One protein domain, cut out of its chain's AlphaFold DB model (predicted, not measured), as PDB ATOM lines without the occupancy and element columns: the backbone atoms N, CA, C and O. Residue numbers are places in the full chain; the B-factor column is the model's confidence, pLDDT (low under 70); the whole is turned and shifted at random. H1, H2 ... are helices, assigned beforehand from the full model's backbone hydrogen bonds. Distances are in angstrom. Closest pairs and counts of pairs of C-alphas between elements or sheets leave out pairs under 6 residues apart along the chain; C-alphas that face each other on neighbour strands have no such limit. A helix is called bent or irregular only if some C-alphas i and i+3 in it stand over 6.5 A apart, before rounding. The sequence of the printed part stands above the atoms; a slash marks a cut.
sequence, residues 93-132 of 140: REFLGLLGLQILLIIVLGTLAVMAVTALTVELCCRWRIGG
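What this domain is: This is residues 93 to 132 of the 140 residues of the protein "CidA/LrgA family protein" of Rhodovulum sulfidophilum (UniProt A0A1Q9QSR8). The printed part is a single long helix, H2, that runs nearly the whole length of a slender rod, with one small helical turn, H1, folded at its first end. Nothing packs along the greater part of H2, and residues 105 to 132 stand free. The printed part has 40 residues with two named helices, H1 then H2, and no named strand; its class is all helix. It is extended, with a radius of gyration of the C-alphas of 17.0 A, and the C-alphas span 56 by 9 by 6 A.

Where its parts are: Find C-alpha 93 at (-12.404, 13.539, 2.610), where H1 begins; it holds residues 93 to 96. Go past Gly 97 to C-alpha 98 at (-13.053, 18.163, 11.822), and you are at the first residue of H2, residues 98 to 130. From there H2 runs 47.8 A, first to last C-alpha, to C-alpha 130 at (-42.433, -3.275, 42.913). It is not bent.

How they stand to each other: Look first at the link from H1 to H2, the one residue Gly 97: it is a tight link. Across it H1 and H2 are close but not clearly touching, with 1 pair of C-alphas within 8 A, the closest being those of Glu 94 and Gly 100, 7.8 A apart. Their centres are 26.6 A apart. Along the backbone of H2, each O i to N i+4 pair is within hydrogen-bond range; H1 is too short for such a pair, and its 1 pair of O i and N i+3 is within range.

The domain as a whole: Measure from Arg 93 to Gly 132, and you have the two C-alphas farthest apart, 56.4 A. The printed part has no cut, and no link is long. In the B-factor column the mean pLDDT of the printed part is 88.6; look for values under 70 at residue 93, residue 95 and residues 130 to 132 of this model.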
ATOM      1  N   ARG A  93     -13.434  13.264   1.585       68.31
ATOM      2  CA  ARG A  93     -12.404  13.539   2.610       68.31
ATOM      3  C   ARG A  93     -12.800  14.629   3.617       68.31
ATOM      4  O   ARG A  93     -12.302  14.626   4.738       68.31
ATOM      5  N   GLU A  94     -13.698  15.533   3.238       74.00
ATOM      6  CA  GLU A  94     -14.260  16.575   4.107       74.00
ATOM      7  C   GLU A  94     -14.980  16.009   5.344       74.00
ATOM      8  O   GLU A  94     -14.833  16.551   6.441       74.00
ATOM      9  N   PHE A  95     -15.651  14.857   5.217       67.19
ATOM     10  CA  PHE A  95     -16.303  14.166   6.333       67.19
ATOM     11  C   PHE A  95     -15.323  13.449   7.263       67.19
ATOM     12  O   PHE A  95     -15.738  13.000   8.321       67.19
ATOM     13  N   LEU A  96     -14.041  13.321   6.907       72.44
ATOM     14  CA  LEU A  96     -13.022  12.649   7.728       72.44
ATOM     15  C   LEU A  96     -12.135  13.628   8.511       72.44
ATOM     16  O   LEU A  96     -11.316  13.196   9.317       72.44
ATOM     17  N   GLY A  97     -12.279  14.936   8.273       80.44
ATOM     18  CA  GLY A  97     -11.579  15.984   9.017       80.44
ATOM     19  C   GLY A  97     -12.281  16.345  10.331       80.44
ATOM     20  O   GLY A  97     -12.775  15.488  11.063       80.44
ATOM     21  N   LEU A  98     -12.374  17.645  10.624       84.06
ATOM     22  CA  LEU A  98     -13.053  18.163  11.822       84.06
ATOM     23  C   LEU A  98     -14.537  17.760  11.890       84.06
ATOM     24  O   LEU A  98     -15.034  17.425  12.964       84.06
ATOM     25  N   LEU A  99     -15.223  17.728  10.742       85.62
ATOM     26  CA  LEU A  99     -16.619  17.282  10.644       85.62
ATOM     27  C   LEU A  99     -16.780  15.818  11.072       85.62
ATOM     28  O   LEU A  99     -17.714  15.495  11.801       85.62
ATOM     29  N   GLY A 100     -15.846  14.946  10.692       85.94
ATOM     30  CA  GLY A 100     -15.856  13.536  11.084       85.94
ATOM     31  C   GLY A 100     -15.693  13.337  12.577       85.94
ATOM     32  O   GLY A 100     -16.412  12.541  13.179       85.94
ATOM     33  N   LEU A 101     -14.799  14.113  13.191       89.44
ATOM     34  CA  LEU A 101     -14.612  14.098  14.638       89.44
ATOM     35  C   LEU A 101     -15.872  14.576  15.374       89.44
ATOM     36  O   LEU A 101     -16.271  13.968  16.367       89.44
ATOM     37  N   GLN A 102     -16.531  15.623  14.872       91.94
ATOM     38  CA  GLN A 102     -17.790  16.112  15.433       91.94
ATOM     39  C   GLN A 102     -18.910  15.069  15.305       91.94
ATOM     40  O   GLN A 102     -19.632  14.828  16.273       91.94
ATOM     41  N   ILE A 103     -19.027  14.404  14.152       91.94
ATOM     42  CA  ILE A 103     -19.993  13.318  13.936       91.94
ATOM     43  C   ILE A 103     -19.707  12.151  14.889       91.94
ATOM     44  O   ILE A 103     -20.626  11.667  15.546       91.94
ATOM     45  N   LEU A 104     -18.443  11.735  15.022       92.00
ATOM     46  CA  LEU A 104     -18.032  10.673  15.943       92.00
ATOM     47  C   LEU A 104     -18.433  11.008  17.384       92.00
ATOM     48  O   LEU A 104     -19.034  10.179  18.067       92.00
ATOM     49  N   LEU A 105     -18.141  12.232  17.829       95.25
ATOM     50  CA  LEU A 105     -18.486  12.701  19.166       95.25
ATOM     51  C   LEU A 105     -20.005  12.659  19.397       95.25
ATOM     52  O   LEU A 105     -20.452  12.137  20.416       95.25
ATOM     53  N   ILE A 106     -20.800  13.150  18.440       96.19
ATOM     54  CA  ILE A 106     -22.269  13.137  18.510       96.19
ATOM     55  C   ILE A 106     -22.808  11.703  18.550       96.19
ATOM     56  O   ILE A 106     -23.708  11.422  19.336       96.19
ATOM     57  N   ILE A 107     -22.260  10.784  17.751       95.31
ATOM     58  CA  ILE A 107     -22.678   9.375  17.750       95.31
ATOM     59  C   ILE A 107     -22.383   8.735  19.106       95.31
ATOM     60  O   ILE A 107     -23.261   8.083  19.669       95.31
ATOM     61  N   VAL A 108     -21.181   8.924  19.655       97.25
ATOM     62  CA  VAL A 108     -20.796   8.340  20.948       97.25
ATOM     63  C   VAL A 108     -21.661   8.906  22.069       97.25
ATOM     64  O   VAL A 108     -22.281   8.141  22.807       97.25
ATOM     65  N   LEU A 109     -21.764  10.233  22.167       97.81
ATOM     66  CA  LEU A 109     -22.572  10.892  23.194       97.81
ATOM     67  C   LEU A 109     -24.058  10.553  23.053       97.81
ATOM     68  O   LEU A 109     -24.703  10.235  24.047       97.81
ATOM     69  N   GLY A 110     -24.591  10.560  21.831       97.69
ATOM     70  CA  GLY A 110     -25.974  10.193  21.541       97.69
ATOM     71  C   GLY A 110     -26.272   8.742  21.912       97.69
ATOM     72  O   GLY A 110     -27.286   8.464  22.546       97.69
ATOM     73  N   THR A 111     -25.359   7.817  21.607       97.19
ATOM     74  CA  THR A 111     -25.509   6.396  21.959       97.19
ATOM     75  C   THR A 111     -25.460   6.191  23.473       97.19
ATOM     76  O   THR A 111     -26.314   5.498  24.027       97.19
ATOM     77  N   LEU A 112     -24.509   6.831  24.162       97.81
ATOM     78  CA  LEU A 112     -24.419   6.797  25.624       97.81
ATOM     79  C   LEU A 112     -25.675   7.384  26.278       97.81
ATOM     80  O   LEU A 112     -26.212   6.785  27.206       97.81
ATOM     81  N   ALA A 113     -26.177   8.510  25.765       97.88
ATOM     82  CA  ALA A 113     -27.397   9.138  26.252       97.88
ATOM     83  C   ALA A 113     -28.618   8.224  26.067       97.88
ATOM     84  O   ALA A 113     -29.366   8.010  27.018       97.88
ATOM     85  N   VAL A 114     -28.797   7.622  24.886       97.56
ATOM     86  CA  VAL A 114     -29.896   6.677  24.623       97.56
ATOM     87  C   VAL A 114     -29.817   5.462  25.549       97.56
ATOM     88  O   VAL A 114     -30.836   5.069  26.121       97.56
ATOM     89  N   MET A 115     -28.628   4.883  25.751       97.56
ATOM     90  CA  MET A 115     -28.445   3.767  26.685       97.56
ATOM     91  C   MET A 115     -28.771   4.172  28.128       97.56
ATOM     92  O   MET A 115     -29.507   3.451  28.800       97.56
ATOM     93  N   ALA A 116     -28.300   5.337  28.586       97.56
ATOM     94  CA  ALA A 116     -28.573   5.845  29.930       97.56
ATOM     95  C   ALA A 116     -30.069   6.108  30.157       97.56
ATOM     96  O   ALA A 116     -30.633   5.647  31.146       97.56
ATOM     97  N   VAL A 117     -30.742   6.782  29.219       98.00
ATOM     98  CA  VAL A 117     -32.187   7.056  29.297       98.00
ATOM     99  C   VAL A 117     -32.990   5.760  29.299       98.00
ATOM    100  O   VAL A 117     -33.927   5.622  30.085       98.00
ATOM    101  N   THR A 118     -32.615   4.792  28.460       96.56
ATOM    102  CA  THR A 118     -33.282   3.484  28.413       96.56
ATOM    103  C   THR A 118     -33.111   2.745  29.741       96.56
ATOM    104  O   THR A 118     -34.094   2.250  30.289       96.56
ATOM    105  N   ALA A 119     -31.898   2.729  30.302       96.56
ATOM    106  CA  ALA A 119     -31.616   2.103  31.591       96.56
ATOM    107  C   ALA A 119     -32.408   2.752  32.737       96.56
ATOM    108  O   ALA A 119     -33.087   2.047  33.480       96.56
ATOM    109  N   LEU A 120     -32.399   4.087  32.831       96.56
ATOM    110  CA  LEU A 120     -33.149   4.827  33.849       96.56
ATOM    111  C   LEU A 120     -34.658   4.613  33.709       96.56
ATOM    112  O   LEU A 120     -35.344   4.395  34.700       96.56
ATOM    113  N   THR A 121     -35.184   4.623  32.484       96.38
ATOM    114  CA  THR A 121     -36.614   4.398  32.226       96.38
ATOM    115  C   THR A 121     -37.044   3.008  32.691       96.38
ATOM    116  O   THR A 121     -38.084   2.861  33.336       96.38
ATOM    117  N   VAL A 122     -36.234   1.985  32.407       95.88
ATOM    118  CA  VAL A 122     -36.477   0.619  32.884       95.88
ATOM    119  C   VAL A 122     -36.371   0.545  34.410       95.88
ATOM    120  O   VAL A 122     -37.225  -0.079  35.037       95.88
ATOM    121  N   GLU A 123     -35.390   1.211  35.024       94.69
ATOM    122  CA  GLU A 123     -35.234   1.248  36.484       94.69
ATOM    123  C   GLU A 123     -36.437   1.912  37.171       94.69
ATOM    124  O   GLU A 123     -36.984   1.353  38.123       94.69
ATOM    125  N   LEU A 124     -36.910   3.058  36.663       93.50
ATOM    126  CA  LEU A 124     -38.118   3.718  37.164       93.50
ATOM    127  C   LEU A 124     -39.353   2.825  36.998       93.50
ATOM    128  O   LEU A 124     -40.116   2.665  37.949       93.50
ATOM    129  N   CYS A 125     -39.534   2.212  35.826       94.12
ATOM    130  CA  CYS A 125     -40.670   1.332  35.554       94.12
ATOM    131  C   CYS A 125     -40.688   0.115  36.496       94.12
ATOM    132  O   CYS A 125     -41.728  -0.216  37.069       94.12
ATOM    133  N   CYS A 126     -39.533  -0.518  36.719       90.75
ATOM    134  CA  CYS A 126     -39.398  -1.615  37.676       90.75
ATOM    135  C   CYS A 126     -39.641  -1.154  39.117       90.75
ATOM    136  O   CYS A 126     -40.361  -1.827  39.853       90.75
ATOM    137  N   ARG A 127     -39.103   0.003  39.520       89.38
ATOM    138  CA  ARG A 127     -39.291   0.552  40.872       89.38
ATOM    139  C   ARG A 127     -40.754   0.900  41.156       89.38
ATOM    140  O   ARG A 127     -41.225   0.647  42.259       89.38
ATOM    141  N   TRP A 128     -41.494   1.405  40.169       84.94
ATOM    142  CA  TRP A 128     -42.934   1.662  40.297       84.94
ATOM    143  C   TRP A 128     -43.761   0.379  40.369       84.94
ATOM    144  O   TRP A 128     -44.742   0.331  41.103       84.94
ATOM    145  N   ARG A 129     -43.356  -0.676  39.653       81.06
ATOM    146  CA  ARG A 129     -44.078  -1.954  39.674       81.06
ATOM    147  C   ARG A 129     -43.888  -2.719  40.987       81.06
ATOM    148  O   ARG A 129     -44.818  -3.372  41.432       81.06
ATOM    149  N   ILE A 130     -42.726  -2.600  41.634       65.50
ATOM    150  CA  ILE A 130     -42.433  -3.275  42.913       65.50
ATOM    151  C   ILE A 130     -43.075  -2.547  44.113       65.50
ATOM    152  O   ILE A 130     -43.353  -3.172  45.129       65.50
ATOM    153  N   GLY A 131     -43.377  -1.247  43.999       60.91
ATOM    154  CA  GLY A 131     -44.111  -0.498  45.031       60.91
ATOM    155  C   GLY A 131     -45.633  -0.729  45.051       60.91
ATOM    156  O   GLY A 131     -46.293  -0.242  45.964       60.91
ATOM    157  N   GLY A 132     -46.189  -1.429  44.053       59.84
ATOM    158  CA  GLY A 132     -47.629  -1.703  43.923       59.84
ATOM    159  C   GLY A 132     -48.083  -3.053  44.484       59.84
ATOM    160  O   GLY A 132     -49.267  -3.218  44.769       59.84
TER     161      GLY A 132